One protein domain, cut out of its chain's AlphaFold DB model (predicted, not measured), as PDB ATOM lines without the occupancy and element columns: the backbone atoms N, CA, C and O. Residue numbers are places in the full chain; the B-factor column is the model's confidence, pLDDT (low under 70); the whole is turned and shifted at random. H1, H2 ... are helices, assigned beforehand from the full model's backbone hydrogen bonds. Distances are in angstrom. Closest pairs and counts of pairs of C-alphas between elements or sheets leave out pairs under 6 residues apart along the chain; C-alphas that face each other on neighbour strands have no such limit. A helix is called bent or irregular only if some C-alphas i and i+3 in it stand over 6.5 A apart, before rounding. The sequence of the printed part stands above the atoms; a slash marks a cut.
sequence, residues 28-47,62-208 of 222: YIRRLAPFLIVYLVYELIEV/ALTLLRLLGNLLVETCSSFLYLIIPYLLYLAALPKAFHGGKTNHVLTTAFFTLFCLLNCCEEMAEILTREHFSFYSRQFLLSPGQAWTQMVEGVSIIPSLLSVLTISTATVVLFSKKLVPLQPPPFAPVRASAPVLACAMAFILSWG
ATOM      1  N   TYR A  28     -17.229 -18.474  10.352       86.38
ATOM      2  CA  TYR A  28     -17.038 -17.041  10.126       86.38
ATOM      3  C   TYR A  28     -17.873 -16.517   8.967       86.38
ATOM      4  O   TYR A  28     -18.513 -15.485   9.109       86.38
ATOM      5  N   ILE A  29     -17.947 -17.252   7.856       85.75
ATOM      6  CA  ILE A  29     -18.733 -16.821   6.694       85.75
ATOM      7  C   ILE A  29     -20.198 -16.644   7.088       85.75
ATOM      8  O   ILE A  29     -20.788 -15.610   6.802       85.75
ATOM      9  N   ARG A  30     -20.782 -17.591   7.830       86.88
ATOM     10  CA  ARG A  30     -22.173 -17.453   8.291       86.88
ATOM     11  C   ARG A  30     -22.377 -16.333   9.307       86.88
ATOM     12  O   ARG A  30     -23.435 -15.716   9.306       86.88
ATOM     13  N   ARG A  31     -21.397 -16.090  10.179       90.19
ATOM     14  CA  ARG A  31     -21.457 -15.037  11.204       90.19
ATOM     15  C   ARG A  31     -21.292 -13.635  10.624       90.19
ATOM     16  O   ARG A  31     -21.866 -12.705  11.175       90.19
ATOM     17  N   LEU A  32     -20.511 -13.498   9.555       92.50
ATOM     18  CA  LEU A  32     -20.180 -12.221   8.924       92.50
ATOM     19  C   LEU A  32     -21.078 -11.903   7.725       92.50
ATOM     20  O   LEU A  32     -21.251 -10.733   7.410       92.50
ATOM     21  N   ALA A  33     -21.694 -12.906   7.090       92.00
ATOM     22  CA  ALA A  33     -22.555 -12.694   5.927       92.00
ATOM     23  C   ALA A  33     -23.673 -11.659   6.159       92.00
ATOM     24  O   ALA A  33     -23.845 -10.817   5.284       92.00
ATOM     25  N   PRO A  34     -24.404 -11.639   7.296       93.56
ATOM     26  CA  PRO A  34     -25.405 -10.599   7.536       93.56
ATOM     27  C   PRO A  34     -24.813  -9.187   7.531       93.56
ATOM     28  O   PRO A  34     -25.401  -8.291   6.941       93.56
ATOM     29  N   PHE A  35     -23.642  -9.009   8.147       95.56
ATOM     30  CA  PHE A  35     -22.947  -7.725   8.215       95.56
ATOM     31  C   PHE A  35     -22.507  -7.275   6.822       95.56
ATOM     32  O   PHE A  35     -22.819  -6.166   6.411       95.56
ATOM     33  N   LEU A  36     -21.862  -8.173   6.069       94.50
ATOM     34  CA  LEU A  36     -21.391  -7.883   4.717       94.50
ATOM     35  C   LEU A  36     -22.545  -7.568   3.755       94.50
ATOM     36  O   LEU A  36     -22.444  -6.643   2.963       94.50
ATOM     37  N   ILE A  37     -23.648  -8.322   3.822       95.00
ATOM     38  CA  ILE A  37     -24.817  -8.078   2.968       95.00
ATOM     39  C   ILE A  37     -25.418  -6.704   3.266       95.00
ATOM     40  O   ILE A  37     -25.723  -5.976   2.332       95.00
ATOM     41  N   VAL A  38     -25.595  -6.353   4.544       95.00
ATOM     42  CA  VAL A  38     -26.145  -5.042   4.920       95.00
ATOM     43  C   VAL A  38     -25.225  -3.914   4.479       95.00
ATOM     44  O   VAL A  38     -25.714  -2.981   3.855       95.00
ATOM     45  N   TYR A  39     -23.920  -4.044   4.732       95.06
ATOM     46  CA  TYR A  39     -22.908  -3.075   4.313       95.06
ATOM     47  C   TYR A  39     -23.000  -2.786   2.811       95.06
ATOM     48  O   TYR A  39     -23.246  -1.659   2.402       95.06
ATOM     49  N   LEU A  40     -22.924  -3.835   1.984       93.88
ATOM     50  CA  LEU A  40     -22.975  -3.698   0.527       93.88
ATOM     51  C   LEU A  40     -24.305  -3.127   0.025       93.88
ATOM     52  O   LEU A  40     -24.327  -2.437  -0.988       93.88
ATOM     53  N   VAL A  41     -25.421  -3.442   0.688       94.50
ATOM     54  CA  VAL A  41     -26.733  -2.896   0.314       94.50
ATOM     55  C   VAL A  41     -26.813  -1.409   0.639       94.50
ATOM     56  O   VAL A  41     -27.328  -0.657  -0.181       94.50
ATOM     57  N   TYR A  42     -26.339  -0.994   1.812       94.38
ATOM     58  CA  TYR A  42     -26.341   0.409   2.223       94.38
ATOM     59  C   TYR A  42     -25.456   1.243   1.305       94.38
ATOM     60  O   TYR A  42     -25.957   2.202   0.726       94.38
ATOM     61  N   GLU A  43     -24.230   0.792   1.058       91.50
ATOM     62  CA  GLU A  43     -23.309   1.506   0.178       91.50
ATOM     63  C   GLU A  43     -23.807   1.547  -1.274       91.50
ATOM     64  O   GLU A  43     -23.787   2.582  -1.926       91.50
ATOM     65  N   LEU A  44     -24.378   0.455  -1.800       90.81
ATOM     66  CA  LEU A  44     -24.946   0.483  -3.153       90.81
ATOM     67  C   LEU A  44     -26.128   1.461  -3.272       90.81
ATOM     68  O   LEU A  44     -26.308   2.083  -4.322       90.81
ATOM     69  N   ILE A  45     -26.957   1.570  -2.230       92.25
ATOM     70  CA  ILE A  45     -28.062   2.535  -2.186       92.25
ATOM     71  C   ILE A  45     -27.512   3.961  -2.138       92.25
ATOM     72  O   ILE A  45     -28.009   4.819  -2.865       92.25
ATOM     73  N   GLU A  46     -26.502   4.209  -1.313       90.19
ATOM     74  CA  GLU A  46     -25.860   5.510  -1.152       90.19
ATOM     75  C   GLU A  46     -25.188   5.973  -2.450       90.19
ATOM     76  O   GLU A  46     -25.585   7.006  -2.998       90.19
ATOM     77  N   VAL A  47     -24.343   5.135  -3.053       87.38
ATOM     78  CA  VAL A  47     -23.747   5.361  -4.379       87.38
ATOM     79  C   VAL A  47     -24.815   5.628  -5.442       87.38
ATOM     80  O   VAL A  47     -24.659   6.531  -6.264       87.38
ATOM     81  N   ALA A  62     -13.859   3.460 -20.343       82.81
ATOM     82  CA  ALA A  62     -13.712   2.178 -19.658       82.81
ATOM     83  C   ALA A  62     -12.567   2.159 -18.629       82.81
ATOM     84  O   ALA A  62     -12.695   1.530 -17.581       82.81
ATOM     85  N   LEU A  63     -11.462   2.867 -18.890       84.69
ATOM     86  CA  LEU A  63     -10.324   2.927 -17.970       84.69
ATOM     87  C   LEU A  63     -10.602   3.823 -16.754       84.69
ATOM     88  O   LEU A  63     -10.177   3.501 -15.644       84.69
ATOM     89  N   THR A  64     -11.341   4.916 -16.947       78.75
ATOM     90  CA  THR A  64     -11.812   5.789 -15.862       78.75
ATOM     91  C   THR A  64     -12.833   5.055 -14.996       78.75
ATOM     92  O   THR A  64     -12.703   5.051 -13.775       78.75
ATOM     93  N   LEU A  65     -13.773   4.344 -15.624       79.88
ATOM     94  CA  LEU A  65     -14.776   3.533 -14.938       79.88
ATOM     95  C   LEU A  65     -14.137   2.391 -14.134       79.88
ATOM     96  O   LEU A  65     -14.505   2.168 -12.985       79.88
ATOM     97  N   LEU A  66     -13.145   1.699 -14.704       84.75
ATOM     98  CA  LEU A  66     -12.426   0.631 -14.008       84.75
ATOM     99  C   LEU A  66     -11.655   1.156 -12.791       84.75
ATOM    100  O   LEU A  66     -11.644   0.500 -11.752       84.75
ATOM    101  N   ARG A  67     -11.026   2.335 -12.898       81.88
ATOM    102  CA  ARG A  67     -10.356   2.982 -11.757       81.88
ATOM    103  C   ARG A  67     -11.344   3.389 -10.669       81.88
ATOM    104  O   ARG A  67     -11.066   3.136  -9.506       81.88
ATOM    105  N   LEU A  68     -12.487   3.965 -11.043       78.75
ATOM    106  CA  LEU A  68     -13.565   4.310 -10.111       78.75
ATOM    107  C   LEU A  68     -14.070   3.076  -9.357       78.75
ATOM    108  O   LEU A  68     -14.073   3.071  -8.132       78.75
ATOM    109  N   LEU A  69     -14.408   2.005 -10.080       81.44
ATOM    110  CA  LEU A  69     -14.853   0.742  -9.486       81.44
ATOM    111  C   LEU A  69     -13.781   0.110  -8.592       81.44
ATOM    112  O   LEU A  69     -14.105  -0.444  -7.547       81.44
ATOM    113  N   GLY A  70     -12.511   0.184  -8.997       83.88
ATOM    114  CA  GLY A  70     -11.387  -0.310  -8.204       83.88
ATOM    115  C   GLY A  70     -11.207   0.463  -6.899       83.88
ATOM    116  O   GLY A  70     -11.063  -0.158  -5.850       83.88
ATOM    117  N   ASN A  71     -11.258   1.796  -6.951       82.19
ATOM    118  CA  ASN A  71     -11.155   2.645  -5.765       82.19
ATOM    119  C   ASN A  71     -12.325   2.409  -4.810       82.19
ATOM    120  O   ASN A  71     -12.084   2.163  -3.632       82.19
ATOM    121  N   LEU A  72     -13.551   2.392  -5.340       81.50
ATOM    122  CA  LEU A  72     -14.759   2.126  -4.565       81.50
ATOM    123  C   LEU A  72     -14.653   0.762  -3.882       81.50
ATOM    124  O   LEU A  72     -14.765   0.672  -2.672       81.50
ATOM    125  N   LEU A  73     -14.270  -0.289  -4.615       85.12
ATOM    126  CA  LEU A  73     -14.081  -1.617  -4.029       85.12
ATOM    127  C   LEU A  73     -13.045  -1.630  -2.893       85.12
ATOM    128  O   LEU A  73     -13.262  -2.296  -1.881       85.12
ATOM    129  N   VAL A  74     -11.909  -0.946  -3.058       86.25
ATOM    130  CA  VAL A  74     -10.865  -0.868  -2.023       86.25
ATOM    131  C   VAL A  74     -11.378  -0.132  -0.786       86.25
ATOM    132  O   VAL A  74     -11.134  -0.594   0.330       86.25
ATOM    133  N   GLU A  75     -12.104   0.965  -0.978       83.44
ATOM    134  CA  GLU A  75     -12.704   1.773   0.084       83.44
ATOM    135  C   GLU A  75     -13.784   0.998   0.845       83.44
ATOM    136  O   GLU A  75     -13.612   0.762   2.043       83.44
ATOM    137  N   THR A  76     -14.784   0.458   0.139       86.19
ATOM    138  CA  THR A  76     -15.830  -0.439   0.661       86.19
ATOM    139  C   THR A  76     -15.212  -1.585   1.476       86.19
ATOM    140  O   THR A  76     -15.630  -1.881   2.597       86.19
ATOM    141  N   CYS A  77     -14.180  -2.256   0.944       89.19
ATOM    142  CA  CYS A  77     -13.539  -3.376   1.642       89.19
ATOM    143  C   CYS A  77     -12.774  -2.917   2.888       89.19
ATOM    144  O   CYS A  77     -12.813  -3.594   3.917       89.19
ATOM    145  N   SER A  78     -12.059  -1.796   2.799       88.94
ATOM    146  CA  SER A  78     -11.283  -1.244   3.909       88.94
ATOM    147  C   SER A  78     -12.196  -0.791   5.050       88.94
ATOM    148  O   SER A  78     -11.975  -1.184   6.197       88.94
ATOM    149  N   SER A  79     -13.240  -0.018   4.739       88.44
ATOM    150  CA  SER A  79     -14.203   0.486   5.721       88.44
ATOM    151  C   SER A  79     -14.947  -0.661   6.410       88.44
ATOM    152  O   SER A  79     -14.894  -0.779   7.640       88.44
ATOM    153  N   PHE A  80     -15.483  -1.623   5.644       93.00
ATOM    154  CA  PHE A  80     -16.118  -2.820   6.207       93.00
ATOM    155  C   PHE A  80     -15.202  -3.570   7.185       93.00
ATOM    156  O   PHE A  80     -15.636  -3.988   8.266       93.00
ATOM    157  N   LEU A  81     -13.924  -3.755   6.825       93.12
ATOM    158  CA  LEU A  81     -12.970  -4.447   7.685       93.12
ATOM    159  C   LEU A  81     -12.722  -3.687   8.990       93.12
ATOM    160  O   LEU A  81     -12.659  -4.332  10.036       93.12
ATOM    161  N   TYR A  82     -12.631  -2.355   8.976       90.88
ATOM    162  CA  TYR A  82     -12.523  -1.592  10.221       90.88
ATOM    163  C   TYR A  82     -13.777  -1.711  11.085       90.88
ATOM    164  O   TYR A  82     -13.677  -1.940  12.294       90.88
ATOM    165  N   LEU A  83     -14.954  -1.637  10.466       92.50
ATOM    166  CA  LEU A  83     -16.235  -1.648  11.168       92.50
ATOM    167  C   LEU A  83     -16.538  -3.017  11.809       92.50
ATOM    168  O   LEU A  83     -17.183  -3.094  12.857       92.50
ATOM    169  N   ILE A  84     -16.017  -4.111  11.239       94.19
ATOM    170  CA  ILE A  84     -16.245  -5.475  11.738       94.19
ATOM    171  C   ILE A  84     -15.247  -5.933  12.820       94.19
ATOM    172  O   ILE A  84     -15.527  -6.906  13.532       94.19
ATOM    173  N   ILE A  85     -14.107  -5.251  13.001       93.69
ATOM    174  CA  ILE A  85     -13.072  -5.617  13.996       93.69
ATOM    175  C   ILE A  85     -13.639  -5.791  15.416       93.69
ATOM    176  O   ILE A  85     -13.347  -6.828  16.023       93.69
ATOM    177  N   PRO A  86     -14.466  -4.878  15.971       93.38
ATOM    178  CA  PRO A  86     -15.009  -5.040  17.322       93.38
ATOM    179  C   PRO A  86     -15.799  -6.344  17.492       93.38
ATOM    180  O   PRO A  86     -15.670  -7.037  18.505       93.38
ATOM    181  N   TYR A  87     -16.564  -6.731  16.468       94.75
ATOM    182  CA  TYR A  87     -17.310  -7.984  16.469       94.75
ATOM    183  C   TYR A  87     -16.388  -9.207  16.351       94.75
ATOM    184  O   TYR A  87     -16.597 -10.209  17.040       94.75
ATOM    185  N   LEU A  88     -15.325  -9.133  15.543       93.31
ATOM    186  CA  LEU A  88     -14.318 -10.195  15.459       93.31
ATOM    187  C   LEU A  88     -13.564 -10.385  16.781       93.31
ATOM    188  O   LEU A  88     -13.331 -11.525  17.182       93.31
ATOM    189  N   LEU A  89     -13.236  -9.300  17.487       93.19
ATOM    190  CA  LEU A  89     -12.630  -9.344  18.822       93.19
ATOM    191  C   LEU A  89     -13.569  -9.994  19.840       93.19
ATOM    192  O   LEU A  89     -13.149 -10.873  20.594       93.19
ATOM    193  N   TYR A  90     -14.857  -9.648  19.810       93.56
ATOM    194  CA  TYR A  90     -15.875 -10.335  20.603       93.56
ATOM    195  C   TYR A  90     -15.907 -11.842  20.299       93.56
ATOM    196  O   TYR A  90     -15.822 -12.670  21.212       93.56
ATOM    197  N   LEU A  91     -15.949 -12.222  19.018       90.50
ATOM    198  CA  LEU A  91     -15.907 -13.624  18.607       90.50
ATOM    199  C   LEU A  91     -14.589 -14.311  18.969       90.50
ATOM    200  O   LEU A  91     -14.590 -15.533  19.104       90.50
ATOM    201  N   ALA A  92     -13.483 -13.589  19.147       89.00
ATOM    202  CA  ALA A  92     -12.201 -14.119  19.613       89.00
ATOM    203  C   ALA A  92     -12.161 -14.311  21.140       89.00
ATOM    204  O   ALA A  92     -11.620 -15.312  21.608       89.00
ATOM    205  N   ALA A  93     -12.819 -13.438  21.906       89.75
ATOM    206  CA  ALA A  93     -12.887 -13.510  23.366       89.75
ATOM    207  C   ALA A  93     -13.967 -14.477  23.895       89.75
ATOM    208  O   ALA A  93     -13.830 -15.028  24.984       89.75
ATOM    209  N   LEU A  94     -15.035 -14.739  23.128       88.19
ATOM    210  CA  LEU A  94     -16.190 -15.526  23.586       88.19
ATOM    211  C   LEU A  94     -15.827 -16.982  23.975       88.19
ATOM    212  O   LEU A  94     -15.430 -17.767  23.108       88.19
ATOM    213  N   PRO A  95     -15.989 -17.436  25.227       84.19
ATOM    214  CA  PRO A  95     -15.597 -18.800  25.589       84.19
ATOM    215  C   PRO A  95     -16.443 -19.845  24.846       84.19
ATOM    216  O   PRO A  95     -17.625 -19.617  24.592       84.19
ATOM    217  N   LYS A  96     -15.854 -21.002  24.501       81.31
ATOM    218  CA  LYS A  96     -16.495 -22.034  23.649       81.31
ATOM    219  C   LYS A  96     -17.895 -22.447  24.135       81.31
ATOM    220  O   LYS A  96     -18.775 -22.637  23.305       81.31
ATOM    221  N   ALA A  97     -18.099 -22.514  25.451       81.00
ATOM    222  CA  ALA A  97     -19.367 -22.896  26.075       81.00
ATOM    223  C   ALA A  97     -20.522 -21.900  25.843       81.00
ATOM    224  O   ALA A  97     -21.682 -22.279  25.960       81.00
ATOM    225  N   PHE A  98     -20.227 -20.640  25.505       82.38
ATOM    226  CA  PHE A  98     -21.245 -19.598  25.319       82.38
ATOM    227  C   PHE A  98     -21.659 -19.404  23.855       82.38
ATOM    228  O   PHE A  98     -22.586 -18.641  23.573       82.38
ATOM    229  N   HIS A  99     -21.009 -20.088  22.906       84.75
ATOM    230  CA  HIS A  99     -21.402 -20.035  21.496       84.75
ATOM    231  C   HIS A  99     -22.781 -20.677  21.308       84.75
ATOM    232  O   HIS A  99     -23.043 -21.756  21.823       84.75
ATOM    233  N   GLY A 100     -23.676 -19.998  20.587       82.50
ATOM    234  CA  GLY A 100     -25.059 -20.460  20.376       82.50
ATOM    235  C   GLY A 100     -26.002 -20.267  21.573       82.50
ATOM    236  O   GLY A 100     -27.201 -20.481  21.438       82.50
ATOM    237  N   GLY A 101     -25.504 -19.815  22.729       86.19
ATOM    238  CA  GLY A 101     -26.334 -19.512  23.898       86.19
ATOM    239  C   GLY A 101     -27.078 -18.174  23.793       86.19
ATOM    240  O   GLY A 101     -26.736 -17.317  22.975       86.19
ATOM    241  N   LYS A 102     -28.055 -17.955  24.687       88.25
ATOM    242  CA  LYS A 102     -28.864 -16.717  24.751       88.25
ATOM    243  C   LYS A 102     -28.004 -15.451  24.839       88.25
ATOM    244  O   LYS A 102     -28.240 -14.507  24.094       88.25
ATOM    245  N   THR A 103     -26.965 -15.455  25.677       87.56
ATOM    246  CA  THR A 103     -26.035 -14.320  25.817       87.56
ATOM    247  C   THR A 103     -25.330 -13.996  24.504       87.56
ATOM    248  O   THR A 103     -25.236 -12.834  24.124       87.56
ATOM    249  N   ASN A 104     -24.893 -15.017  23.763       90.00
ATOM    250  CA  ASN A 104     -24.266 -14.810  22.464       90.00
ATOM    251  C   ASN A 104     -25.256 -14.278  21.422       90.00
ATOM    252  O   ASN A 104     -24.857 -13.466  20.595       90.00
ATOM    253  N   HIS A 105     -26.527 -14.685  21.465       90.00
ATOM    254  CA  HIS A 105     -27.566 -14.069  20.638       90.00
ATOM    255  C   HIS A 105     -27.739 -12.585  20.961       90.00
ATOM    256  O   HIS A 105     -27.673 -11.773  20.049       90.00
ATOM    257  N   VAL A 106     -27.884 -12.226  22.240       92.06
ATOM    258  CA  VAL A 106     -28.050 -10.825  22.660       92.06
ATOM    259  C   VAL A 106     -26.852  -9.976  22.240       92.06
ATOM    260  O   VAL A 106     -27.041  -8.943  21.608       92.06
ATOM    261  N   LEU A 107     -25.626 -10.427  22.523       93.38
ATOM    262  CA  LEU A 107     -24.416  -9.682  22.166       93.38
ATOM    263  C   LEU A 107     -24.219  -9.593  20.653       93.38
ATOM    264  O   LEU A 107     -23.906  -8.520  20.151       93.38
ATOM    265  N   THR A 108     -24.456 -10.677  19.906       93.69
ATOM    266  CA  THR A 108     -24.366 -10.637  18.437       93.69
ATOM    267  C   THR A 108     -25.380  -9.653  17.859       93.69
ATOM    268  O   THR A 108     -25.024  -8.864  16.989       93.69
ATOM    269  N   THR A 109     -26.618  -9.660  18.359       93.88
ATOM    270  CA  THR A 109     -27.634  -8.684  17.956       93.88
ATOM    271  C   THR A 109     -27.217  -7.269  18.332       93.88
ATOM    272  O   THR A 109     -27.356  -6.386  17.504       93.88
ATOM    273  N   ALA A 110     -26.650  -7.037  19.518       94.94
ATOM    274  CA  ALA A 110     -26.177  -5.713  19.923       94.94
ATOM    275  C   ALA A 110     -25.059  -5.186  19.005       94.94
ATOM    276  O   ALA A 110     -25.146  -4.054  18.535       94.94
ATOM    277  N   PHE A 111     -24.055  -6.015  18.690       96.00
ATOM    278  CA  PHE A 111     -23.009  -5.663  17.722       96.00
ATOM    279  C   PHE A 111     -23.585  -5.406  16.330       96.00
ATOM    280  O   PHE A 111     -23.172  -4.458  15.674       96.00
ATOM    281  N   PHE A 112     -24.551  -6.212  15.889       96.19
ATOM    282  CA  PHE A 112     -25.210  -6.024  14.598       96.19
ATOM    283  C   PHE A 112     -26.063  -4.750  14.550       96.19
ATOM    284  O   PHE A 112     -26.042  -4.038  13.553       96.19
ATOM    285  N   THR A 113     -26.772  -4.418  15.629       95.88
ATOM    286  CA  THR A 113     -27.522  -3.163  15.749       95.88
ATOM    287  C   THR A 113     -26.583  -1.966  15.711       95.88
ATOM    288  O   THR A 113     -26.838  -1.028  14.965       95.88
ATOM    289  N   LEU A 114     -25.485  -2.007  16.476       96.06
ATOM    290  CA  LEU A 114     -24.484  -0.943  16.466       96.06
ATOM    291  C   LEU A 114     -23.866  -0.783  15.073       96.06
ATOM    292  O   LEU A 114     -23.743   0.336  14.596       96.06
ATOM    293  N   PHE A 115     -23.547  -1.895  14.410       96.44
ATOM    294  CA  PHE A 115     -23.066  -1.911  13.032       96.44
ATOM    295  C   PHE A 115     -24.054  -1.228  12.078       96.44
ATOM    296  O   PHE A 115     -23.663  -0.315  11.363       96.44
ATOM    297  N   CYS A 116     -25.336  -1.615  12.104       96.31
ATOM    298  CA  CYS A 116     -26.356  -1.023  11.231       96.31
ATOM    299  C   CYS A 116     -26.517   0.480  11.487       96.31
ATOM    300  O   CYS A 116     -26.631   1.242  10.535       96.31
ATOM    301  N   LEU A 117     -26.499   0.899  12.758       95.00
ATOM    302  CA  LEU A 117     -26.603   2.309  13.129       95.00
ATOM    303  C   LEU A 117     -25.412   3.118  12.619       95.00
ATOM    304  O   LEU A 117     -25.622   4.158  12.010       95.00
ATOM    305  N   LEU A 118     -24.183   2.648  12.855       93.19
ATOM    306  CA  LEU A 118     -22.976   3.346  12.415       93.19
ATOM    307  C   LEU A 118     -22.920   3.444  10.891       93.19
ATOM    308  O   LEU A 118     -22.761   4.547  10.382       93.19
ATOM    309  N   ASN A 119     -23.158   2.332  10.190       93.94
ATOM    310  CA  ASN A 119     -23.164   2.315   8.730       93.94
ATOM    311  C   ASN A 119     -24.244   3.239   8.165       93.94
ATOM    312  O   ASN A 119     -23.983   4.044   7.289       93.94
ATOM    313  N   CYS A 120     -25.472   3.167   8.688       93.75
ATOM    314  CA  CYS A 120     -26.562   4.009   8.202       93.75
ATOM    315  C   CYS A 120     -26.323   5.495   8.504       93.75
ATOM    316  O   CYS A 120     -26.713   6.338   7.701       93.75
ATOM    317  N   CYS A 121     -25.709   5.825   9.645       90.62
ATOM    318  CA  CYS A 121     -25.294   7.191   9.961       90.62
ATOM    319  C   CYS A 121     -24.253   7.712   8.969       90.62
ATOM    320  O   CYS A 121     -24.377   8.856   8.542       90.62
ATOM    321  N   GLU A 122     -23.249   6.897   8.640       89.50
ATOM    322  CA  GLU A 122     -22.205   7.219   7.666       89.50
ATOM    323  C   GLU A 122     -22.823   7.500   6.293       89.50
ATOM    324  O   GLU A 122     -22.764   8.645   5.848       89.50
ATOM    325  N   GLU A 123     -23.563   6.543   5.717       91.00
ATOM    326  CA  GLU A 123     -24.213   6.725   4.408       91.00
ATOM    327  C   GLU A 123     -25.137   7.951   4.380       91.00
ATOM    328  O   GLU A 123     -25.181   8.730   3.430       91.00
ATOM    329  N   MET A 124     -25.924   8.140   5.445       89.19
ATOM    330  CA  MET A 124     -26.851   9.264   5.537       89.19
ATOM    331  C   MET A 124     -26.097  10.595   5.612       89.19
ATOM    332  O   MET A 124     -26.556  11.590   5.050       89.19
ATOM    333  N   ALA A 125     -24.952  10.638   6.294       84.50
ATOM    334  CA  ALA A 125     -24.111  11.825   6.343       84.50
ATOM    335  C   ALA A 125     -23.526  12.149   4.961       84.50
ATOM    336  O   ALA A 125     -23.570  13.317   4.568       84.50
ATOM    337  N   GLU A 126     -23.060  11.150   4.207       86.62
ATOM    338  CA  GLU A 126     -22.530  11.350   2.848       86.62
ATOM    339  C   GLU A 126     -23.617  11.867   1.898       86.62
ATOM    340  O   GLU A 126     -23.431  12.880   1.223       86.62
ATOM    341  N   ILE A 127     -24.819  11.282   1.933       87.00
ATOM    342  CA  ILE A 127     -25.960  11.733   1.118       87.00
ATOM    343  C   ILE A 127     -26.350  13.185   1.433       87.00
ATOM    344  O   ILE A 127     -26.633  13.972   0.525       87.00
ATOM    345  N   LEU A 128     -26.411  13.544   2.719       83.56
ATOM    346  CA  LEU A 128     -26.891  14.859   3.158       83.56
ATOM    347  C   LEU A 128     -25.860  15.963   2.930       83.56
ATOM    348  O   LEU A 128     -26.238  17.080   2.575       83.56
ATOM    349  N   THR A 129     -24.579  15.662   3.125       77.94
ATOM    350  CA  THR A 129     -23.492  16.634   2.949       77.94
ATOM    351  C   THR A 129     -22.963  16.675   1.517       77.94
ATOM    352  O   THR A 129     -22.402  17.694   1.121       77.94
ATOM    353  N   ARG A 130     -23.195  15.616   0.725       76.19
ATOM    354  CA  ARG A 130     -22.602  15.374  -0.605       76.19
ATOM    355  C   ARG A 130     -21.073  15.338  -0.602       76.19
ATOM    356  O   ARG A 130     -20.458  15.487  -1.655       76.19
ATOM    357  N   GLU A 131     -20.487  15.159   0.573       73.19
ATOM    358  CA  GLU A 131     -19.058  15.078   0.833       73.19
ATOM    359  C   GLU A 131     -18.785  13.749   1.536       73.19
ATOM    360  O   GLU A 131     -19.627  13.260   2.291       73.19
ATOM    361  N   HIS A 132     -17.593  13.192   1.344       69.56
ATOM    362  CA  HIS A 132     -17.212  11.961   2.034       69.56
ATOM    363  C   HIS A 132     -17.169  12.165   3.552       69.56
ATOM    364  O   HIS A 132     -16.639  13.166   4.058       69.56
ATOM    365  N   PHE A 133     -17.633  11.176   4.312       67.75
ATOM    366  CA  PHE A 133     -17.653  11.211   5.773       67.75
ATOM    367  C   PHE A 133     -16.243  11.392   6.362       67.75
ATOM    368  O   PHE A 133     -16.046  12.057   7.387       67.75
ATOM    369  N   SER A 134     -15.222  10.877   5.673       68.75
ATOM    370  CA  SER A 134     -13.806  11.070   6.010       68.75
ATOM    371  C   SER A 134     -13.376  12.548   6.013       68.75
ATOM    372  O   SER A 134     -12.579  12.970   6.858       68.75
ATOM    373  N   PHE A 135     -13.936  13.372   5.125       66.62
ATOM    374  CA  PHE A 135     -13.674  14.808   5.079       66.62
ATOM    375  C   PHE A 135     -14.344  15.529   6.251       66.62
ATOM    376  O   PHE A 135     -13.687  16.291   6.969       66.62
ATOM    377  N   TYR A 136     -15.623  15.234   6.499       68.12
ATOM    378  CA  TYR A 136     -16.383  15.844   7.591       68.12
ATOM    379  C   TYR A 136     -15.809  15.482   8.968       68.12
ATOM    380  O   TYR A 136     -15.595  16.353   9.811       68.12
ATOM    381  N   SER A 137     -15.469  14.210   9.191       71.00
ATOM    382  CA  SER A 137     -14.855  13.751  10.444       71.00
ATOM    383  C   SER A 137     -13.515  14.437  10.723       71.00
ATOM    384  O   SER A 137     -13.249  14.848  11.855       71.00
ATOM    385  N   ARG A 138     -12.689  14.664   9.695       76.56
ATOM    386  CA  ARG A 138     -11.445  15.431   9.831       76.56
ATOM    387  C   ARG A 138     -11.703  16.886  10.216       76.56
ATOM    388  O   ARG A 138     -11.000  17.411  11.078       76.56
ATOM    389  N   GLN A 139     -12.692  17.536   9.607       75.19
ATOM    390  CA  GLN A 139     -13.069  18.902   9.984       75.19
ATOM    391  C   GLN A 139     -13.595  18.972  11.416       75.19
ATOM    392  O   GLN A 139     -13.218  19.878  12.158       75.19
ATOM    393  N   PHE A 140     -14.395  17.991  11.830       79.06
ATOM    394  CA  PHE A 140     -14.898  17.896  13.195       79.06
ATOM    395  C   PHE A 140     -13.761  17.751  14.216       79.06
ATOM    396  O   PHE A 140     -13.801  18.390  15.261       79.06
ATOM    397  N   LEU A 141     -12.718  16.972  13.907       84.38
ATOM    398  CA  LEU A 141     -11.545  16.828  14.779       84.38
ATOM    399  C   LEU A 141     -10.712  18.112  14.895       84.38
ATOM    400  O   LEU A 141     -10.114  18.352  15.942       84.38
ATOM    401  N   LEU A 142     -10.651  18.923  13.838       86.94
ATOM    402  CA  LEU A 142      -9.884  20.172  13.828       86.94
ATOM    403  C   LEU A 142     -10.657  21.335  14.466       86.94
ATOM    404  O   LEU A 142     -10.082  22.097  15.240       86.94
ATOM    405  N   SER A 143     -11.952  21.451  14.161       85.69
ATOM    406  CA  SER A 143     -12.820  22.557  14.583       85.69
ATOM    407  C   SER A 143     -14.252  22.072  14.875       85.69
ATOM    408  O   SER A 143     -15.166  22.334  14.084       85.69
ATOM    409  N   PRO A 144     -14.501  21.425  16.033       83.06
ATOM    410  CA  PRO A 144     -15.791  20.794  16.336       83.06
ATOM    411  C   PRO A 144     -16.976  21.765  16.299       83.06
ATOM    412  O   PRO A 144     -18.042  21.433  15.790       83.06
ATOM    413  N   GLY A 145     -16.786  22.985  16.818       82.88
ATOM    414  CA  GLY A 145     -17.847  23.992  16.884       82.88
ATOM    415  C   GLY A 145     -18.311  24.461  15.505       82.88
ATOM    416  O   GLY A 145     -19.509  24.569  15.276       82.88
ATOM    417  N   GLN A 146     -17.370  24.679  14.578       79.56
ATOM    418  CA  GLN A 146     -17.679  25.122  13.215       79.56
ATOM    419  C   GLN A 146     -18.331  24.007  12.390       79.56
ATOM    420  O   GLN A 146     -19.331  24.254  11.716       79.56
ATOM    421  N   ALA A 147     -17.810  22.779  12.489       76.06
ATOM    422  CA  ALA A 147     -18.398  21.616  11.827       76.06
ATOM    423  C   ALA A 147     -19.843  21.380  12.304       76.06
ATOM    424  O   ALA A 147     -20.751  21.207  11.493       76.06
ATOM    425  N   TRP A 148     -20.080  21.482  13.618       77.06
ATOM    426  CA  TRP A 148     -21.415  21.347  14.197       77.06
ATOM    427  C   TRP A 148     -22.397  22.405  13.685       77.06
ATOM    428  O   TRP A 148     -23.503  22.058  13.278       77.06
ATOM    429  N   THR A 149     -22.005  23.683  13.661       79.88
ATOM    430  CA  THR A 149     -22.880  24.755  13.155       79.88
ATOM    431  C   THR A 149     -23.247  24.549  11.688       79.88
ATOM    432  O   THR A 149     -24.414  24.669  11.335       79.88
ATOM    433  N   GLN A 150     -22.287  24.133  10.856       75.94
ATOM    434  CA  GLN A 150     -22.531  23.854   9.438       75.94
ATOM    435  C   GLN A 150     -23.489  22.673   9.236       75.94
ATOM    436  O   GLN A 150     -24.353  22.717   8.363       75.94
ATOM    437  N   MET A 151     -23.387  21.636  10.070       72.88
ATOM    438  CA  MET A 151     -24.278  20.479  10.002       72.88
ATOM    439  C   MET A 151     -25.705  20.814  10.439       72.88
ATOM    440  O   MET A 151     -26.653  20.410   9.774       72.88
ATOM    441  N   VAL A 152     -25.875  21.565  11.531       75.69
ATOM    442  CA  VAL A 152     -27.206  21.953  12.035       75.69
ATOM    443  C   VAL A 152     -27.923  22.895  11.064       75.69
ATOM    444  O   VAL A 152     -29.140  22.806  10.919       75.69
ATOM    445  N   GLU A 153     -27.187  23.779  10.388       79.00
ATOM    446  CA  GLU A 153     -27.751  24.715   9.411       79.00
ATOM    447  C   GLU A 153     -28.044  24.051   8.058       79.00
ATOM    448  O   GLU A 153     -29.026  24.397   7.402       79.00
ATOM    449  N   GLY A 154     -27.215  23.088   7.640       69.31
ATOM    450  CA  GLY A 154     -27.332  22.420   6.342       69.31
ATOM    451  C   GLY A 154     -28.243  21.191   6.321       69.31
ATOM    452  O   GLY A 154     -28.649  20.756   5.244       69.31
ATOM    453  N   VAL A 155     -28.575  20.610   7.482       74.94
ATOM    454  CA  VAL A 155     -29.243  19.306   7.569       74.94
ATOM    455  C   VAL A 155     -30.411  19.318   8.552       74.94
ATOM    456  O   VAL A 155     -30.291  19.701   9.712       74.94
ATOM    457  N   SER A 156     -31.553  18.772   8.123       82.94
ATOM    458  CA  SER A 156     -32.677  18.500   9.025       82.94
ATOM    459  C   SER A 156     -32.366  17.310   9.948       82.94
ATOM    460  O   SER A 156     -32.697  16.170   9.639       82.94
ATOM    461  N   ILE A 157     -31.746  17.564  11.105       81.44
ATOM    462  CA  ILE A 157     -31.235  16.516  12.015       81.44
ATOM    463  C   ILE A 157     -32.319  15.527  12.466       81.44
ATOM    464  O   ILE A 157     -32.117  14.316  12.416       81.44
ATOM    465  N   ILE A 158     -33.472  16.026  12.922       85.44
ATOM    466  CA  ILE A 158     -34.532  15.189  13.511       85.44
ATOM    467  C   ILE A 158     -35.066  14.138  12.519       85.44
ATOM    468  O   ILE A 158     -35.064  12.955  12.871       85.44
ATOM    469  N   PRO A 159     -35.503  14.497  11.293       88.38
ATOM    470  CA  PRO A 159     -35.966  13.494  10.336       88.38
ATOM    471  C   PRO A 159     -34.846  12.548   9.888       88.38
ATOM    472  O   PRO A 159     -35.114  11.359   9.712       88.38
ATOM    473  N   SER A 160     -33.598  13.018   9.779       87.81
ATOM    474  CA  SER A 160     -32.457  12.153   9.455       87.81
ATOM    475  C   SER A 160     -32.213  11.100  10.539       87.81
ATOM    476  O   SER A 160     -32.085   9.919  10.225       87.81
ATOM    477  N   LEU A 161     -32.243  11.484  11.819       89.75
ATOM    478  CA  LEU A 161     -32.116  10.541  12.937       89.75
ATOM    479  C   LEU A 161     -33.266   9.528  12.969       89.75
ATOM    480  O   LEU A 161     -33.029   8.336  13.158       89.75
ATOM    481  N   LEU A 162     -34.508   9.973  12.758       93.50
ATOM    482  CA  LEU A 162     -35.663   9.071  12.696       93.50
ATOM    483  C   LEU A 162     -35.560   8.086  11.526       93.50
ATOM    484  O   LEU A 162     -35.880   6.907  11.695       93.50
ATOM    485  N   SER A 163     -35.078   8.543  10.368       92.12
ATOM    486  CA  SER A 163     -34.809   7.699   9.202       92.12
ATOM    487  C   SER A 163     -33.767   6.626   9.524       92.12
ATOM    488  O   SER A 163     -34.056   5.436   9.389       92.12
ATOM    489  N   VAL A 164     -32.612   7.024  10.069       94.44
ATOM    490  CA  VAL A 164     -31.531   6.107  10.470       94.44
ATOM    491  C   VAL A 164     -32.026   5.061  11.465       94.44
ATOM    492  O   VAL A 164     -31.789   3.863  11.283       94.44
ATOM    493  N   LEU A 165     -32.759   5.483  12.501       95.69
ATOM    494  CA  LEU A 165     -33.318   4.575  13.502       95.69
ATOM    495  C   LEU A 165     -34.312   3.592  12.878       95.69
ATOM    496  O   LEU A 165     -34.277   2.402  13.195       95.69
ATOM    497  N   THR A 166     -35.173   4.066  11.979       96.12
ATOM    498  CA  THR A 166     -36.191   3.238  11.320       96.12
ATOM    499  C   THR A 166     -35.549   2.204  10.397       96.12
ATOM    500  O   THR A 166     -35.848   1.014  10.514       96.12
ATOM    501  N   ILE A 167     -34.623   2.628   9.532       96.12
ATOM    502  CA  ILE A 167     -33.908   1.765   8.581       96.12
ATOM    503  C   ILE A 167     -33.071   0.721   9.329       96.12
ATOM    504  O   ILE A 167     -33.166  -0.480   9.041       96.12
ATOM    505  N   SER A 168     -32.323   1.148  10.350       95.94
ATOM    506  CA  SER A 168     -31.496   0.251  11.164       95.94
ATOM    507  C   SER A 168     -32.351  -0.764  11.919       95.94
ATOM    508  O   SER A 168     -32.071  -1.962  11.883       95.94
ATOM    509  N   THR A 169     -33.443  -0.324  12.553       95.81
ATOM    510  CA  THR A 169     -34.353  -1.219  13.289       95.81
ATOM    511  C   THR A 169     -35.000  -2.239  12.356       95.81
ATOM    512  O   THR A 169     -35.001  -3.433  12.662       95.81
ATOM    513  N   ALA A 170     -35.499  -1.806  11.194       96.50
ATOM    514  CA  ALA A 170     -36.079  -2.700  10.193       96.50
ATOM    515  C   ALA A 170     -35.064  -3.755   9.720       96.50
ATOM    516  O   ALA A 170     -35.385  -4.944   9.631       96.50
ATOM    517  N   THR A 171     -33.815  -3.341   9.501       95.81
ATOM    518  CA  THR A 171     -32.718  -4.225   9.086       95.81
ATOM    519  C   THR A 171     -32.383  -5.254  10.168       95.81
ATOM    520  O   THR A 171     -32.299  -6.453   9.887       95.81
ATOM    521  N   VAL A 172     -32.283  -4.827  11.430       95.56
ATOM    522  CA  VAL A 172     -32.073  -5.724  12.578       95.56
ATOM    523  C   VAL A 172     -33.191  -6.754  12.683       95.56
ATOM    524  O   VAL A 172     -32.912  -7.946  12.833       95.56
ATOM    525  N   VAL A 173     -34.452  -6.339  12.549       95.00
ATOM    526  CA  VAL A 173     -35.602  -7.254  12.580       95.00
ATOM    527  C   VAL A 173     -35.504  -8.291  11.457       95.00
ATOM    528  O   VAL A 173     -35.662  -9.488  11.725       95.00
ATOM    529  N   LEU A 174     -35.163  -7.867  10.236       95.00
ATOM    530  CA  LEU A 174     -35.053  -8.732   9.059       95.00
ATOM    531  C   LEU A 174     -33.951  -9.797   9.197       95.00
ATOM    532  O   LEU A 174     -34.140 -10.948   8.787       95.00
ATOM    533  N   PHE A 175     -32.817  -9.449   9.810       92.88
ATOM    534  CA  PHE A 175     -31.675 -10.357   9.971       92.88
ATOM    535  C   PHE A 175     -31.605 -11.067  11.328       92.88
ATOM    536  O   PHE A 175     -30.846 -12.028  11.445       92.88
ATOM    537  N   SER A 176     -32.421 -10.686  12.316       86.44
ATOM    538  CA  SER A 176     -32.395 -11.189  13.706       86.44
ATOM    539  C   SER A 176     -32.279 -12.715  13.843       86.44
ATOM    540  O   SER A 176     -31.525 -13.220  14.676       86.44
ATOM    541  N   LYS A 177     -32.970 -13.475  12.984       85.25
ATOM    542  CA  LYS A 177     -32.963 -14.951  12.992       85.25
ATOM    543  C   LYS A 177     -31.736 -15.582  12.319       85.25
ATOM    544  O   LYS A 177     -31.507 -16.776  12.478       85.25
ATOM    545  N   LYS A 178     -30.959 -14.812  11.552       85.56
ATOM    546  CA  LYS A 178     -29.814 -15.278  10.746       85.56
ATOM    547  C   LYS A 178     -28.448 -14.976  11.379       85.56
ATOM    548  O   LYS A 178     -27.441 -15.451  10.867       85.56
ATOM    549  N   LEU A 179     -28.402 -14.221  12.481       83.75
ATOM    550  CA  LEU A 179     -27.152 -13.720  13.073       83.75
ATOM    551  C   LEU A 179     -26.287 -14.794  13.756       83.75
ATOM    552  O   LEU A 179     -25.064 -14.666  13.824       83.75
ATOM    553  N   VAL A 180     -26.904 -15.856  14.279       83.75
ATOM    554  CA  VAL A 180     -26.205 -16.894  15.051       83.75
ATOM    555  C   VAL A 180     -26.488 -18.279  14.459       83.75
ATOM    556  O   VAL A 180     -27.572 -18.823  14.663       83.75
ATOM    557  N   PRO A 181     -25.529 -18.885  13.736       76.56
ATOM    558  CA  PRO A 181     -25.625 -20.270  13.296       76.56
ATOM    559  C   PRO A 181     -25.318 -21.257  14.436       76.56
ATOM    560  O   PRO A 181     -24.448 -21.012  15.269       76.56
ATOM    561  N   LEU A 182     -25.957 -22.430  14.392       69.88
ATOM    562  CA  LEU A 182     -25.738 -23.581  15.293       69.88
ATOM    563  C   LEU A 182     -24.416 -24.347  15.038       69.88
ATOM    564  O   LEU A 182     -24.248 -25.473  15.496       69.88
ATOM    565  N   GLN A 183     -23.485 -23.782  14.268       76.38
ATOM    566  CA  GLN A 183     -22.228 -24.457  13.929       76.38
ATOM    567  C   GLN A 183     -21.209 -24.373  15.073       76.38
ATOM    568  O   GLN A 183     -21.137 -23.341  15.749       76.38
ATOM    569  N   PRO A 184     -20.384 -25.421  15.267       77.31
ATOM    570  CA  PRO A 184     -19.365 -25.413  16.304       77.31
ATOM    571  C   PRO A 184     -18.319 -24.322  16.023       77.31
ATOM    572  O   PRO A 184     -17.901 -24.149  14.872       77.31
ATOM    573  N   PRO A 185     -17.879 -23.576  17.052       81.31
ATOM    574  CA  PRO A 185     -16.852 -22.563  16.877       81.31
ATOM    575  C   PRO A 185     -15.487 -23.204  16.578       81.31
ATOM    576  O   PRO A 185     -15.167 -24.261  17.135       81.31
ATOM    577  N   PRO A 186     -14.641 -22.552  15.761       82.44
ATOM    578  CA  PRO A 186     -13.290 -23.029  15.494       82.44
ATOM    579  C   PRO A 186     -12.399 -22.969  16.749       82.44
ATOM    580  O   PRO A 186     -12.753 -22.400  17.789       82.44
ATOM    581  N   PHE A 187     -11.217 -23.585  16.667       81.88
ATOM    582  CA  PHE A 187     -10.239 -23.578  17.757       81.88
ATOM    583  C   PHE A 187      -9.790 -22.151  18.117       81.88
ATOM    584  O   PHE A 187      -9.765 -21.262  17.272       81.88
ATOM    585  N   ALA A 188      -9.409 -21.937  19.381       79.44
ATOM    586  CA  ALA A 188      -9.005 -20.628  19.904       79.44
ATOM    587  C   ALA A 188      -7.942 -19.879  19.062       79.44
ATOM    588  O   ALA A 188      -8.170 -18.702  18.793       79.44
ATOM    589  N   PRO A 189      -6.847 -20.508  18.574       78.56
ATOM    590  CA  PRO A 189      -5.859 -19.790  17.759       78.56
ATOM    591  C   PRO A 189      -6.433 -19.294  16.425       78.56
ATOM    592  O   PRO A 189      -6.172 -18.163  16.030       78.56
ATOM    593  N   VAL A 190      -7.295 -20.087  15.780       83.06
ATOM    594  CA  VAL A 190      -7.998 -19.691  14.543       83.06
ATOM    595  C   VAL A 190      -8.957 -18.527  14.804       83.06
ATOM    596  O   VAL A 190      -9.214 -17.702  13.931       83.06
ATOM    597  N   ARG A 191      -9.493 -18.437  16.025       84.19
ATOM    598  CA  ARG A 191     -10.367 -17.330  16.401       84.19
ATOM    599  C   ARG A 191      -9.616 -16.032  16.652       84.19
ATOM    600  O   ARG A 191     -10.123 -14.974  16.300       84.19
ATOM    601  N   ALA A 192      -8.419 -16.126  17.224       85.75
ATOM    602  CA  ALA A 192      -7.535 -14.988  17.442       85.75
ATOM    603  C   ALA A 192      -6.914 -14.469  16.133       85.75
ATOM    604  O   ALA A 192      -6.686 -13.271  16.007       85.75
ATOM    605  N   SER A 193      -6.692 -15.334  15.136       86.75
ATOM    606  CA  SER A 193      -6.139 -14.905  13.846       86.75
ATOM    607  C   SER A 193      -7.113 -14.072  13.010       86.75
ATOM    608  O   SER A 193      -6.666 -13.257  12.212       86.75
ATOM    609  N   ALA A 194      -8.427 -14.248  13.179       88.31
ATOM    610  CA  ALA A 194      -9.438 -13.521  12.406       88.31
ATOM    611  C   ALA A 194      -9.369 -11.984  12.566       88.31
ATOM    612  O   ALA A 194      -9.253 -11.308  11.544       88.31
ATOM    613  N   PRO A 195      -9.389 -11.402  13.786       89.94
ATOM    614  CA  PRO A 195      -9.234  -9.956  13.950       89.94
ATOM    615  C   PRO A 195      -7.852  -9.465  13.504       89.94
ATOM    616  O   PRO A 195      -7.767  -8.413  12.886       89.94
ATOM    617  N   VAL A 196      -6.780 -10.234  13.738       90.50
ATOM    618  CA  VAL A 196      -5.423  -9.865  13.288       90.50
ATOM    619  C   VAL A 196      -5.361  -9.761  11.764       90.50
ATOM    620  O   VAL A 196      -4.836  -8.785  11.233       90.50
ATOM    621  N   LEU A 197      -5.937 -10.736  11.059       90.94
ATOM    622  CA  LEU A 197      -5.999 -10.735   9.602       90.94
ATOM    623  C   LEU A 197      -6.871  -9.588   9.079       90.94
ATOM    624  O   LEU A 197      -6.480  -8.934   8.120       90.94
ATOM    625  N   ALA A 198      -8.011  -9.318   9.721       90.31
ATOM    626  CA  ALA A 198      -8.866  -8.189   9.361       90.31
ATOM    627  C   ALA A 198      -8.131  -6.848   9.514       90.31
ATOM    628  O   ALA A 198      -8.142  -6.057   8.579       90.31
ATOM    629  N   CYS A 199      -7.420  -6.630  10.628       90.62
ATOM    630  CA  CYS A 199      -6.600  -5.434  10.834       90.62
ATOM    631  C   CYS A 199      -5.495  -5.304   9.779       90.62
ATOM    632  O   CYS A 199      -5.310  -4.232   9.211       90.62
ATOM    633  N   ALA A 200      -4.762  -6.389   9.510       90.81
ATOM    634  CA  ALA A 200      -3.686  -6.381   8.523       90.81
ATOM    635  C   ALA A 200      -4.216  -6.048   7.121       90.81
ATOM    636  O   ALA A 200      -3.642  -5.212   6.430       90.81
ATOM    637  N   MET A 201      -5.334  -6.659   6.720       90.88
ATOM    638  CA  MET A 201      -5.963  -6.400   5.424       90.88
ATOM    639  C   MET A 201      -6.523  -4.979   5.330       90.88
ATOM    640  O   MET A 201      -6.282  -4.313   4.329       90.88
ATOM    641  N   ALA A 202      -7.200  -4.487   6.374       88.62
ATOM    642  CA  ALA A 202      -7.708  -3.115   6.423       88.62
ATOM    643  C   ALA A 202      -6.570  -2.100   6.260       88.62
ATOM    644  O   ALA A 202      -6.657  -1.183   5.445       88.62
ATOM    645  N   PHE A 203      -5.459  -2.315   6.971       87.50
ATOM    646  CA  PHE A 203      -4.276  -1.470   6.871       87.50
ATOM    647  C   PHE A 203      -3.661  -1.494   5.466       87.50
ATOM    648  O   PHE A 203      -3.384  -0.437   4.907       87.50
ATOM    649  N   ILE A 204      -3.483  -2.679   4.871       88.50
ATOM    650  CA  ILE A 204      -2.918  -2.825   3.520       88.50
ATOM    651  C   ILE A 204      -3.793  -2.116   2.478       88.50
ATOM    652  O   ILE A 204      -3.265  -1.397   1.629       88.50
ATOM    653  N   LEU A 205      -5.115  -2.288   2.551       86.06
ATOM    654  CA  LEU A 205      -6.060  -1.655   1.626       86.06
ATOM    655  C   LEU A 205      -6.082  -0.129   1.788       86.06
ATOM    656  O   LEU A 205      -6.014   0.591   0.796       86.06
ATOM    657  N   SER A 206      -6.079   0.367   3.028       80.88
ATOM    658  CA  SER A 206      -5.989   1.806   3.316       80.88
ATOM    659  C   SER A 206      -4.682   2.428   2.823       80.88
ATOM    660  O   SER A 206      -4.677   3.527   2.267       80.88
ATOM    661  N   TRP A 207      -3.563   1.726   3.016       75.94
ATOM    662  CA  TRP A 207      -2.239   2.197   2.617       75.94
ATOM    663  C   TRP A 207      -2.075   2.236   1.094       75.94
ATOM    664  O   TRP A 207      -1.489   3.167   0.552       75.94
ATOM    665  N   GLY A 208      -2.622   1.246   0.381       62.81
ATOM    666  CA  GLY A 208      -2.610   1.224  -1.084       62.81
ATOM    667  C   GLY A 208      -3.451   2.332  -1.729       62.81
ATOM    668  O   GLY A 208      -3.167   2.721  -2.859       62.81
TER     669      GLY A 208
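What this domain is: This is residues 28 to 47 and 62 to 208 of the 222 residues of an uncharacterized protein of Akkermansia muciniphila (UniProt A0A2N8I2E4). Three helices, H1, H3 and H6, make a bundle, with the long H3 in the middle and H1 and H6 packed on it; a second pair, the bent H2 and H7, packs together on the H1 side, H7 reaching the rest only through H2. H4 and H5 make a small corner at the end of the bundle where H3 ends, the link of residues 176 to 187 runs across the other end, and residues 62 to 70 of H2 stick out. The printed part has 167 residues, with seven named helices in the order H1 to H7 and no named strand; its class is all helix. It is compact, with a radius of gyration of the C-alphas of 17.8 A and spans of 51 by 39 by 33 A.

Where its parts are: H1, residues 28 to 47, begins with C-alpha 28 at (-17.038, -17.041, 10.126) and is 27.5 A long from first to last C-alpha. It has a kink of 33 degrees near residue 35, and it is irregular, but only just: C-alphas 31 and 34 are 7.0 A apart. H2, residues 62 to 93, was assigned as one helix by its hydrogen bonds but is bent, with C-alphas 83 and 86 7.1 A apart. Its arms are H2a, residues 62 to 83, 31.2 A, and H2b, residues 86 to 93, 10.6 A, at a steep tilt of 48 degrees. H3, residues 102 to 129, runs 40.2 A and ends with C-alpha 129 at (-23.492, 16.634, 2.949). H4, residues 133 to 142, is 14.3 A long; H5, residues 144 to 154, is 15.4 A. H6, residues 157 to 175, is 27.0 A. H7, residues 188 to 208, is 31.0 A and ends with C-alpha 208 at (-2.610, 1.224, -1.084).

How they stand to each other: H3 is the hub; with H2 taken whole, it touches four other helices. H1 touches H3 at a shallow tilt of 18 degrees, the same way, with the C-alphas of Glu 46 and Glu 123 closest at 5.9 A. H6 touches H3 at a steep tilt of 40 degrees, opposite ways, with the C-alphas of Cys 116 and Ser 168 closest at 5.3 A. H1 and H6 are close but not clearly touching; their closest C-alphas, of Pro 34 and Phe 175, are 6.7 A apart. Residues 36 to 43 of H1 alone touch H2a, at a steep tilt of 50 degrees, with Tyr 39 and Phe 80 closest, 7.1 A between C-alphas. H7 touches H2a, opposite ways at a steep tilt of 39 degrees, where the C-alphas of Ser 78 and Ala 202 are closest at 4.8 A. Residues 188 to 195 of H7 alone touch H2b, opposite ways at a shallow tilt of 27 degrees, with the C-alphas of Ala 92 and Arg 191 closest at 4.9 A. H3 and H7 are apart. H4 only just touches H3, with 3 pairs of C-alphas within 8 A, the closest those of Glu 126 and Phe 133 at 5.7 A, about perpendicular at 86 degrees. H4 touches H5 at a steep tilt of 45 degrees, opposite ways, with the C-alphas of Phe 140 and Ala 147 closest at 5.3 A, and H5 and H6 meet only through their link. Every O i to N i+4 pair is within hydrogen-bond range in H2a, H2b, H3, H4, H5 and H6; in H1 14 of 16 are, in H7 14 of 17.

The domain as a whole: The two C-alphas farthest apart, of Ala 62 and Ala 97, are 52.5 A apart. Residues 48 to 61 are cut out, and C-alphas 47 and 62 are 18.6 A apart across the cut. Of the links that are printed whole, that from H6 to H7 is long, with 12 residues. The mean pLDDT of the printed part is 86.5; it is under 70 at residues 132 to 136, 154, 182 and 208.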